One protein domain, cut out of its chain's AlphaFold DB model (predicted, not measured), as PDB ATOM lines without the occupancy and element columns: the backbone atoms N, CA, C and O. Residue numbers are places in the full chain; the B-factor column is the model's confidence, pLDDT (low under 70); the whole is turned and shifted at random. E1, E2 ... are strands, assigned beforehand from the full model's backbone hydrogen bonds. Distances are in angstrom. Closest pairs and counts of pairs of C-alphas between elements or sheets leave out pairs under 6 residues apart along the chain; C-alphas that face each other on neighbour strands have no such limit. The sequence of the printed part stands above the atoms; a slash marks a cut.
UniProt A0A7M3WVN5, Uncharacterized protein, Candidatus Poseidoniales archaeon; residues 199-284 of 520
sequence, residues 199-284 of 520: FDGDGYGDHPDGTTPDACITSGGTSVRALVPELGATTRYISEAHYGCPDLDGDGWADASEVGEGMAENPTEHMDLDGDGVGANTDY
ATOM      1  N   PHE A 199     154.303 144.317 186.897       92.81
ATOM      2  CA  PHE A 199     153.227 145.306 186.874       92.81
ATOM      3  C   PHE A 199     151.909 144.743 186.335       92.81
ATOM      4  O   PHE A 199     150.833 145.136 186.807       92.81
ATOM      5  N   ASP A 200     151.963 143.861 185.341       93.12
ATOM      6  CA  ASP A 200     150.777 143.293 184.700       93.12
ATOM      7  C   ASP A 200     150.428 141.869 185.162       93.12
ATOM      8  O   ASP A 200     149.308 141.406 184.904       93.12
ATOM      9  N   GLY A 201     151.288 141.249 185.970       92.44
ATOM     10  CA  GLY A 201     151.024 140.007 186.685       92.44
ATOM     11  C   GLY A 201     151.176 138.763 185.818       92.44
ATOM     12  O   GLY A 201     150.495 137.763 186.081       92.44
ATOM     13  N   ASP A 202     151.977 138.828 184.757       92.44
ATOM     14  CA  ASP A 202     152.174 137.719 183.826       92.44
ATOM     15  C   ASP A 202     153.309 136.760 184.223       92.44
ATOM     16  O   ASP A 202     153.425 135.659 183.668       92.44
ATOM     17  N   GLY A 203     154.066 137.118 185.263       92.06
ATOM     18  CA  GLY A 203     155.172 136.334 185.791       92.06
ATOM     19  C   GLY A 203     156.517 136.613 185.124       92.06
ATOM     20  O   GLY A 203     157.447 135.826 185.330       92.06
ATOM     21  N   TYR A 204     156.649 137.696 184.360       94.25
ATOM     22  CA  TYR A 204     157.922 138.241 183.902       94.25
ATOM     23  C   TYR A 204     158.230 139.560 184.611       94.25
ATOM     24  O   TYR A 204     157.343 140.318 184.979       94.25
ATOM     25  N   GLY A 205     159.512 139.802 184.889       94.56
ATOM     26  CA  GLY A 205     159.896 140.930 185.731       94.56
ATOM     27  C   GLY A 205     160.161 142.204 184.936       94.56
ATOM     28  O   GLY A 205     160.830 142.173 183.906       94.56
ATOM     29  N   ASP A 206     159.704 143.343 185.446       94.25
ATOM     30  CA  ASP A 206     159.772 144.644 184.767       94.25
ATOM     31  C   ASP A 206     161.205 145.181 184.593       94.25
ATOM     32  O   ASP A 206     161.441 146.139 183.844       94.25
ATOM     33  N   HIS A 207     162.184 144.639 185.329       93.19
ATOM     34  CA  HIS A 207     163.535 145.177 185.322       93.19
ATOM     35  C   HIS A 207     164.280 144.749 184.045       93.19
ATOM     36  O   HIS A 207     164.570 143.565 183.866       93.19
ATOM     37  N   PRO A 208     164.678 145.688 183.162       92.62
ATOM     38  CA  PRO A 208     165.143 145.367 181.808       92.62
ATOM     39  C   PRO A 208     166.480 144.617 181.763       92.62
ATOM     40  O   PRO A 208     166.755 143.901 180.802       92.62
ATOM     41  N   ASP A 209     167.315 144.785 182.790       91.56
ATOM     42  CA  ASP A 209     168.609 144.102 182.907       91.56
ATOM     43  C   ASP A 209     168.522 142.811 183.747       91.56
ATOM     44  O   ASP A 209     169.552 142.194 184.035       91.56
ATOM     45  N   GLY A 210     167.317 142.428 184.181       91.12
ATOM     46  CA  GLY A 210     167.091 141.241 184.995       91.12
ATOM     47  C   GLY A 210     167.029 139.941 184.195       91.12
ATOM     48  O   GLY A 210     167.199 139.905 182.972       91.12
ATOM     49  N   THR A 211     166.803 138.831 184.890       91.88
ATOM     50  CA  THR A 211     166.465 137.559 184.253       91.88
ATOM     51  C   THR A 211     165.036 137.608 183.737       91.88
ATOM     52  O   THR A 211     164.135 138.084 184.413       91.88
ATOM     53  N   THR A 212     164.844 137.164 182.490       92.81
ATOM     54  CA  THR A 212     163.539 137.175 181.800       92.81
ATOM     55  C   THR A 212     162.785 138.510 181.930       92.81
ATOM     56  O   THR A 212     161.699 138.531 182.504       92.81
ATOM     57  N   PRO A 213     163.374 139.619 181.439       95.25
ATOM     58  CA  PRO A 213     162.763 140.934 181.537       95.25
ATOM     59  C   PRO A 213     161.514 141.007 180.665       95.25
ATOM     60  O   PRO A 213     161.568 140.633 179.486       95.25
ATOM     61  N   ASP A 214     160.429 141.513 181.232       95.31
ATOM     62  CA  ASP A 214     159.206 141.775 180.501       95.31
ATOM     63  C   ASP A 214     159.432 142.909 179.490       95.31
ATOM     64  O   ASP A 214     159.853 144.027 179.808       95.31
ATOM     65  N   ALA A 215     159.186 142.596 178.221       93.81
ATOM     66  CA  ALA A 215     159.257 143.553 177.133       93.81
ATOM     67  C   ALA A 215     157.972 144.391 177.008       93.81
ATOM     68  O   ALA A 215     157.988 145.448 176.368       93.81
ATOM     69  N   CYS A 216     156.873 143.936 177.611       92.12
ATOM     70  CA  CYS A 216     155.530 144.469 177.479       92.12
ATOM     71  C   CYS A 216     154.867 144.838 178.815       92.12
ATOM     72  O   CYS A 216     153.656 144.716 178.888       92.12
ATOM     73  N   ILE A 217     155.598 145.497 179.727       92.62
ATOM     74  CA  ILE A 217     155.253 145.976 181.101       92.62
ATOM     75  C   ILE A 217     153.769 146.278 181.427       92.62
ATOM     76  O   ILE A 217     153.358 146.291 182.579       92.62
ATOM     77  N   THR A 218     152.944 146.675 180.458       92.88
ATOM     78  CA  THR A 218     151.535 147.056 180.674       92.88
ATOM     79  C   THR A 218     150.519 146.060 180.111       92.88
ATOM     80  O   THR A 218     149.322 146.362 180.080       92.88
ATOM     81  N   SER A 219     150.959 144.952 179.533       92.06
ATOM     82  CA  SER A 219     150.138 144.044 178.740       92.06
ATOM     83  C   SER A 219     150.676 142.630 178.853       92.06
ATOM     84  O   SER A 219     151.380 142.174 177.958       92.06
ATOM     85  N   GLY A 220     150.214 141.949 179.895       92.94
ATOM     86  CA  GLY A 220     150.725 140.637 180.232       92.94
ATOM     87  C   GLY A 220     150.492 139.598 179.147       92.94
ATOM     88  O   GLY A 220     149.437 139.566 178.491       92.94
ATOM     89  N   GLY A 221     151.459 138.704 179.002       93.12
ATOM     90  CA  GLY A 221     151.362 137.587 178.081       93.12
ATOM     91  C   GLY A 221     152.392 136.492 178.328       93.12
ATOM     92  O   GLY A 221     153.055 136.430 179.354       93.12
ATOM     93  N   THR A 222     152.472 135.541 177.399       94.38
ATOM     94  CA  THR A 222     153.296 134.332 177.567       94.38
ATOM     95  C   THR A 222     154.453 134.244 176.586       94.38
ATOM     96  O   THR A 222     155.172 133.240 176.601       94.38
ATOM     97  N   SER A 223     154.666 135.281 175.766       94.75
ATOM     98  CA  SER A 223     155.730 135.268 174.768       94.75
ATOM     99  C   SER A 223     157.090 135.024 175.423       94.75
ATOM    100  O   SER A 223     157.354 135.450 176.544       94.75
ATOM    101  N   VAL A 224     157.987 134.347 174.709       94.69
ATOM    102  CA  VAL A 224     159.385 134.136 175.126       94.69
ATOM    103  C   VAL A 224     160.387 134.664 174.102       94.69
ATOM    104  O   VAL A 224     161.598 134.684 174.349       94.69
ATOM    105  N   ARG A 225     159.912 135.041 172.914       93.94
ATOM    106  CA  ARG A 225     160.729 135.498 171.791       93.94
ATOM    107  C   ARG A 225     159.939 136.414 170.865       93.94
ATOM    108  O   ARG A 225     158.718 136.345 170.791       93.94
ATOM    109  N   ALA A 226     160.665 137.227 170.112       94.25
ATOM    110  CA  ALA A 226     160.110 138.059 169.054       94.25
ATOM    111  C   ALA A 226     160.954 137.962 167.783       94.25
ATOM    112  O   ALA A 226     162.176 137.764 167.831       94.25
ATOM    113  N   LEU A 227     160.292 138.108 166.636       91.56
ATOM    114  CA  LEU A 227     160.961 138.293 165.355       91.56
ATOM    115  C   LEU A 227     161.384 139.751 165.205       91.56
ATOM    116  O   LEU A 227     160.560 140.663 165.182       91.56
ATOM    117  N   VAL A 228     162.684 139.966 165.032       90.44
ATOM    118  CA  VAL A 228     163.250 141.297 164.804       90.44
ATOM    119  C   VAL A 228     163.930 141.321 163.433       90.44
ATOM    120  O   VAL A 228     164.690 140.402 163.110       90.44
ATOM    121  N   PRO A 229     163.676 142.331 162.580       87.50
ATOM    122  CA  PRO A 229     164.358 142.442 161.296       87.50
ATOM    123  C   PRO A 229     165.858 142.707 161.493       87.50
ATOM    124  O   PRO A 229     166.259 143.618 162.218       87.50
ATOM    125  N   GLU A 230     166.705 141.939 160.804       87.12
ATOM    126  CA  GLU A 230     168.157 142.118 160.841       87.12
ATOM    127  C   GLU A 230     168.526 143.485 160.241       87.12
ATOM    128  O   GLU A 230     168.138 143.828 159.118       87.12
ATOM    129  N   LEU A 231     169.302 144.284 160.980       80.81
ATOM    130  CA  LEU A 231     169.656 145.647 160.592       80.81
ATOM    131  C   LEU A 231     170.397 145.665 159.237       80.81
ATOM    132  O   LEU A 231     171.573 145.315 159.139       80.81
ATOM    133  N   GLY A 232     169.709 146.099 158.176       75.69
ATOM    134  CA  GLY A 232     170.245 146.153 156.809       75.69
ATOM    135  C   GLY A 232     169.788 145.025 155.875       75.69
ATOM    136  O   GLY A 232     170.164 145.046 154.699       75.69
ATOM    137  N   ALA A 233     168.957 144.093 156.345       74.25
ATOM    138  CA  ALA A 233     168.251 143.125 155.513       74.25
ATOM    139  C   ALA A 233     166.764 143.496 155.394       74.25
ATOM    140  O   ALA A 233     166.154 143.981 156.339       74.25
ATOM    141  N   THR A 234     166.165 143.281 154.220       69.31
ATOM    142  CA  THR A 234     164.733 143.551 153.982       69.31
ATOM    143  C   THR A 234     163.844 142.321 154.157       69.31
ATOM    144  O   THR A 234     162.631 142.461 154.173       69.31
ATOM    145  N   THR A 235     164.432 141.125 154.225       71.12
ATOM    146  CA  THR A 235     163.718 139.832 154.221       71.12
ATOM    147  C   THR A 235     164.319 138.838 155.214       71.12
ATOM    148  O   THR A 235     164.153 137.633 155.057       71.12
ATOM    149  N   ARG A 236     165.121 139.308 156.176       82.00
ATOM    150  CA  ARG A 236     165.786 138.434 157.142       82.00
ATOM    151  C   ARG A 236     165.439 138.879 158.545       82.00
ATOM    152  O   ARG A 236     165.730 140.011 158.918       82.00
ATOM    153  N   TYR A 237     164.839 137.960 159.283       86.12
ATOM    154  CA  TYR A 237     164.483 138.126 160.680       86.12
ATOM    155  C   TYR A 237     165.400 137.263 161.540       86.12
ATOM    156  O   TYR A 237     165.900 136.221 161.101       86.12
ATOM    157  N   ILE A 238     165.642 137.728 162.755       89.06
ATOM    158  CA  ILE A 238     166.334 136.994 163.802       89.06
ATOM    159  C   ILE A 238     165.389 136.831 164.989       89.06
ATOM    160  O   ILE A 238     164.527 137.673 165.225       89.06
ATOM    161  N   SER A 239     165.548 135.726 165.708       91.31
ATOM    162  CA  SER A 239     164.846 135.487 166.963       91.31
ATOM    163  C   SER A 239     165.624 136.137 168.102       91.31
ATOM    164  O   SER A 239     166.771 135.748 168.350       91.31
ATOM    165  N   GLU A 240     165.006 137.075 168.806       93.12
ATOM    166  CA  GLU A 240     165.542 137.656 170.039       93.12
ATOM    167  C   GLU A 240     164.635 137.306 171.222       93.12
ATOM    168  O   GLU A 240     163.466 136.961 171.037       93.12
ATOM    169  N   ALA A 241     165.193 137.324 172.433       92.56
ATOM    170  CA  ALA A 241     164.426 137.077 173.647       92.56
ATOM    171  C   ALA A 241     163.463 138.246 173.885       92.56
ATOM    172  O   ALA A 241     163.878 139.402 173.812       92.56
ATOM    173  N   HIS A 242     162.191 137.939 174.118       92.81
ATOM    174  CA  HIS A 242     161.133 138.937 174.258       92.81
ATOM    175  C   HIS A 242     160.025 138.332 175.120       92.81
ATOM    176  O   HIS A 242     159.198 137.558 174.629       92.81
ATOM    177  N   TYR A 243     160.104 138.588 176.421       95.12
ATOM    178  CA  TYR A 243     159.225 137.982 177.414       95.12
ATOM    179  C   TYR A 243     158.010 138.872 177.696       95.12
ATOM    180  O   TYR A 243     158.090 140.069 177.436       95.12
ATOM    181  N   GLY A 244     156.914 138.270 178.157       93.00
ATOM    182  CA  GLY A 244     155.742 138.959 178.719       93.00
ATOM    183  C   GLY A 244     154.845 139.748 177.763       93.00
ATOM    184  O   GLY A 244     153.942 140.471 178.157       93.00
ATOM    185  N   CYS A 245     155.009 139.572 176.453       94.94
ATOM    186  CA  CYS A 245     154.081 140.155 175.489       94.94
ATOM    187  C   CYS A 245     152.905 139.223 175.181       94.94
ATOM    188  O   CYS A 245     153.035 137.997 175.303       94.94
ATOM    189  N   PRO A 246     151.773 139.786 174.707       94.88
ATOM    190  CA  PRO A 246     150.644 139.003 174.227       94.88
ATOM    191  C   PRO A 246     151.076 137.959 173.192       94.88
ATOM    192  O   PRO A 246     151.823 138.269 172.261       94.88
ATOM    193  N   ASP A 247     150.605 136.740 173.421       94.38
ATOM    194  CA  ASP A 247     150.851 135.519 172.653       94.38
ATOM    195  C   ASP A 247     149.513 134.762 172.648       94.38
ATOM    196  O   ASP A 247     149.146 134.077 173.609       94.38
ATOM    197  N   LEU A 248     148.688 135.046 171.641       94.06
ATOM    198  CA  LEU A 248     147.286 134.635 171.590       94.06
ATOM    199  C   LEU A 248     147.135 133.135 171.307       94.06
ATOM    200  O   LEU A 248     146.144 132.524 171.731       94.06
ATOM    201  N   ASP A 249     148.093 132.545 170.602       92.75
ATOM    202  CA  ASP A 249     148.060 131.151 170.175       92.75
ATOM    203  C   ASP A 249     148.961 130.216 171.010       92.75
ATOM    204  O   ASP A 249     148.771 128.991 170.985       92.75
ATOM    205  N   GLY A 250     149.831 130.784 171.846       92.81
ATOM    206  CA  GLY A 250     150.649 130.082 172.825       92.81
ATOM    207  C   GLY A 250     151.862 129.377 172.223       92.81
ATOM    208  O   GLY A 250     152.346 128.403 172.816       92.81
ATOM    209  N   ASP A 251     152.331 129.787 171.045       91.75
ATOM    210  CA  ASP A 251     153.523 129.216 170.412       91.75
ATOM    211  C   ASP A 251     154.846 129.813 170.941       91.75
ATOM    212  O   ASP A 251     155.943 129.282 170.691       91.75
ATOM    213  N   GLY A 252     154.729 130.861 171.763       92.44
ATOM    214  CA  GLY A 252     155.813 131.559 172.431       92.44
ATOM    215  C   GLY A 252     156.368 132.750 171.652       92.44
ATOM    216  O   GLY A 252     157.326 133.368 172.136       92.44
ATOM    217  N   TRP A 253     155.839 133.078 170.476       93.75
ATOM    218  CA  TRP A 253     156.141 134.323 169.781       93.75
ATOM    219  C   TRP A 253     155.191 135.433 170.226       93.75
ATOM    220  O   TRP A 253     154.050 135.207 170.597       93.75
ATOM    221  N   ALA A 254     155.697 136.664 170.268       94.88
ATOM    222  CA  ALA A 254     154.841 137.807 170.552       94.88
ATOM    223  C   ALA A 254     153.986 138.132 169.317       94.88
ATOM    224  O   ALA A 254     154.568 138.383 168.254       94.88
ATOM    225  N   ASP A 255     152.667 138.275 169.491       92.56
ATOM    226  CA  ASP A 255     151.686 138.563 168.425       92.56
ATOM    227  C   ASP A 255     152.135 139.734 167.533       92.56
ATOM    228  O   ASP A 255     152.012 139.732 166.310       92.56
ATOM    229  N   ALA A 256     152.673 140.786 168.162       89.38
ATOM    230  CA  ALA A 256     153.100 142.010 167.485       89.38
ATOM    231  C   ALA A 256     154.366 141.832 166.630       89.38
ATOM    232  O   ALA A 256     154.679 142.696 165.806       89.38
ATOM    233  N   SER A 257     155.121 140.761 166.871       91.62
ATOM    234  CA  SER A 257     156.346 140.435 166.144       91.62
ATOM    235  C   SER A 257     156.102 139.494 164.972       91.62
ATOM    236  O   SER A 257     156.915 139.449 164.049       91.62
ATOM    237  N   GLU A 258     154.990 138.770 164.989       91.62
ATOM    238  CA  GLU A 258     154.654 137.843 163.928       91.62
ATOM    239  C   GLU A 258     154.358 138.560 162.617       91.62
ATOM    240  O   GLU A 258     153.770 139.644 162.552       91.62
ATOM    241  N   VAL A 259     154.828 137.951 161.534       88.69
ATOM    242  CA  VAL A 259     154.829 138.578 160.215       88.69
ATOM    243  C   VAL A 259     153.829 137.843 159.349       88.69
ATOM    244  O   VAL A 259     154.093 136.716 158.981       88.69
ATOM    245  N   GLY A 260     152.708 138.461 158.995       85.44
ATOM    246  CA  GLY A 260     151.704 137.828 158.134       85.44
ATOM    247  C   GLY A 260     150.290 137.989 158.666       85.44
ATOM    248  O   GLY A 260     150.081 138.268 159.846       85.44
ATOM    249  N   GLU A 261     149.295 137.844 157.794       85.31
ATOM    250  CA  GLU A 261     147.894 137.870 158.222       85.31
ATOM    251  C   GLU A 261     147.518 136.509 158.828       85.31
ATOM    252  O   GLU A 261     147.643 135.482 158.169       85.31
ATOM    253  N   GLY A 262     147.047 136.502 160.079       83.94
ATOM    254  CA  GLY A 262     146.576 135.285 160.751       83.94
ATOM    255  C   GLY A 262     147.666 134.400 161.362       83.94
ATOM    256  O   GLY A 262     147.348 133.280 161.751       83.94
ATOM    257  N   MET A 263     148.910 134.886 161.451       89.88
ATOM    258  CA  MET A 263     149.988 134.165 162.140       89.88
ATOM    259  C   MET A 263     149.714 134.094 163.647       89.88
ATOM    260  O   MET A 263     149.598 132.991 164.147       89.88
ATOM    261  N   ALA A 264     149.365 135.218 164.290       90.12
ATOM    262  CA  ALA A 264     149.119 135.291 165.743       90.12
ATOM    263  C   ALA A 264     147.929 134.452 166.264       90.12
ATOM    264  O   ALA A 264     147.596 134.478 167.444       90.12
ATOM    265  N   GLU A 265     147.191 133.772 165.385       91.12
ATOM    266  CA  GLU A 265     146.115 132.842 165.758       91.12
ATOM    267  C   GLU A 265     146.490 131.376 165.464       91.12
ATOM    268  O   GLU A 265     145.677 130.469 165.683       91.12
ATOM    269  N   ASN A 266     147.678 131.128 164.909       89.50
ATOM    270  CA  ASN A 266     148.112 129.851 164.374       89.50
ATOM    271  C   ASN A 266     149.370 129.351 165.105       89.50
ATOM    272  O   ASN A 266     150.475 129.611 164.638       89.50
ATOM    273  N   PRO A 267     149.218 128.432 166.082       91.94
ATOM    274  CA  PRO A 267     150.310 128.008 166.967       91.94
ATOM    275  C   PRO A 267     151.493 127.285 166.301       91.94
ATOM    276  O   PRO A 267     152.355 126.707 166.968       91.94
ATOM    277  N   THR A 268     151.457 127.129 164.982       90.12
ATOM    278  CA  THR A 268     152.521 126.492 164.215       90.12
ATOM    279  C   THR A 268     153.298 127.496 163.373       90.12
ATOM    280  O   THR A 268     154.446 127.216 163.021       90.12
ATOM    281  N   GLU A 269     152.722 128.653 163.059       90.12
ATOM    282  CA  GLU A 269     153.229 129.610 162.080       90.12
ATOM    283  C   GLU A 269     153.420 130.981 162.717       90.12
ATOM    284  O   GLU A 269     152.503 131.500 163.319       90.12
ATOM    285  N   HIS A 270     154.575 131.600 162.489       88.00
ATOM    286  CA  HIS A 270     154.913 132.921 163.041       88.00
ATOM    287  C   HIS A 270     155.412 133.894 161.956       88.00
ATOM    288  O   HIS A 270     155.797 135.034 162.236       88.00
ATOM    289  N   MET A 271     155.488 133.444 160.695       89.75
ATOM    290  CA  MET A 271     156.047 134.217 159.585       89.75
ATOM    291  C   MET A 271     155.473 133.787 158.235       89.75
ATOM    292  O   MET A 271     155.537 132.618 157.892       89.75
ATOM    293  N   ASP A 272     155.052 134.754 157.436       89.00
ATOM    294  CA  ASP A 272     154.658 134.692 156.031       89.00
ATOM    295  C   ASP A 272     155.433 135.811 155.309       89.00
ATOM    296  O   ASP A 272     155.207 137.010 155.517       89.00
ATOM    297  N   LEU A 273     156.446 135.415 154.535       86.75
ATOM    298  CA  LEU A 273     157.420 136.340 153.953       86.75
ATOM    299  C   LEU A 273     156.944 136.948 152.625       86.75
ATOM    300  O   LEU A 273     157.388 138.047 152.268       86.75
ATOM    301  N   ASP A 274     156.066 136.270 151.892       85.06
ATOM    302  CA  ASP A 274     155.591 136.723 150.586       85.06
ATOM    303  C   ASP A 274     154.141 137.237 150.586       85.06
ATOM    304  O   ASP A 274     153.743 137.931 149.640       85.06
ATOM    305  N   GLY A 275     153.425 137.049 151.695       85.56
ATOM    306  CA  GLY A 275     152.132 137.650 151.981       85.56
ATOM    307  C   GLY A 275     150.967 136.947 151.295       85.56
ATOM    308  O   GLY A 275     149.994 137.626 150.943       85.56
ATOM    309  N   ASP A 276     151.068 135.644 151.029       84.94
ATOM    310  CA  ASP A 276     149.968 134.854 150.465       84.94
ATOM    311  C   ASP A 276     148.973 134.318 151.512       84.94
ATOM    312  O   ASP A 276     147.901 133.818 151.146       84.94
ATOM    313  N   GLY A 277     149.269 134.524 152.800       84.81
ATOM    314  CA  GLY A 277     148.454 134.097 153.935       84.81
ATOM    315  C   GLY A 277     148.739 132.668 154.398       84.81
ATOM    316  O   GLY A 277     148.017 132.164 155.264       84.81
ATOM    317  N   VAL A 278     149.745 132.000 153.834       86.50
ATOM    318  CA  VAL A 278     150.265 130.718 154.306       86.50
ATOM    319  C   VAL A 278     151.625 130.959 154.948       86.50
ATOM    320  O   VAL A 278     152.505 131.597 154.386       86.50
ATOM    321  N   GLY A 279     151.785 130.484 156.181       86.56
ATOM    322  CA  GLY A 279     153.043 130.668 156.891       86.56
ATOM    323  C   GLY A 279     154.166 129.803 156.307       86.56
ATOM    324  O   GLY A 279     153.934 128.787 155.651       86.56
ATOM    325  N   ALA A 280     155.400 130.208 156.577       87.06
ATOM    326  CA  ALA A 280     156.629 129.646 156.030       87.06
ATOM    327  C   ALA A 280     156.891 128.185 156.441       87.06
ATOM    328  O   ALA A 280     157.762 127.527 155.872       87.06
ATOM    329  N   ASN A 281     156.206 127.645 157.457       85.75
ATOM    330  CA  ASN A 281     156.325 126.223 157.781       85.75
ATOM    331  C   ASN A 281     155.519 125.351 156.795       85.75
ATOM    332  O   ASN A 281     155.941 124.228 156.487       85.75
ATOM    333  N   THR A 282     154.373 125.858 156.327       88.19
ATOM    334  CA  THR A 282     153.418 125.152 155.463       88.19
ATOM    335  C   THR A 282     153.646 125.477 153.994       88.19
ATOM    336  O   THR A 282     153.436 124.607 153.141       88.19
ATOM    337  N   ASP A 283     154.068 126.704 153.706       87.06
ATOM    338  CA  ASP A 283     154.331 127.189 152.363       87.06
ATOM    339  C   ASP A 283     155.448 126.374 151.685       87.06
ATOM    340  O   ASP A 283     156.464 125.981 152.268       87.06
ATOM    341  N   TYR A 284     155.227 126.047 150.415       86.75
ATOM    342  CA  TYR A 284     156.219 125.381 149.594       86.75
ATOM    343  C   TYR A 284     157.364 126.327 149.196       86.75
ATOM    344  O   TYR A 284     158.488 125.855 148.957       86.75
TER     345      TYR A 284
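Overview. This is residues 199 to 284 of the 520 residues of an uncharacterized protein of Candidatus Poseidoniales archaeon (UniProt A0A7M3WVN5). With little regular structure, this is a chain of loops strung along one long axis, with a single short hairpin, E1 and E2, between two long loop stretches. Residues 199 to 224 form one end, and residues 242 to 284 run from beside the hairpin to the other end. The printed part has 86 residues, with no named helix and two named strands, E1 then E2, in one antiparallel sheet; the class is all strand, though the named elements hold only 10 residues. It is compact, with a radius of gyration of the C-alphas of 13.5 A, and only just flat, spanning 41 by 29 by 16 A.

Arrangement. E1, residues 225 to 229, and E2, residues 237 to 241, form an antiparallel hairpin with 145 degrees between their directions. C-alphas 225 and 241 face each other at 4.4 A. N 228 and O 238 are within hydrogen-bond range at 2.9 A, as are N 240 and O 226 at 3.1 A.

Along the chain. E1 begins at C-alpha 225 (160.729, 135.498, 171.791) and is 13.1 A long. E2, 13.0 A long, ends at C-alpha 241 (164.426, 137.077, 173.647).

Size, cuts and confidence. The two C-alphas farthest apart, of Phe 199 and Tyr 284, are 42.4 A apart. The printed part has no cut. The link from E1 to E2 is short. Only residue 234 has a pLDDT under 70.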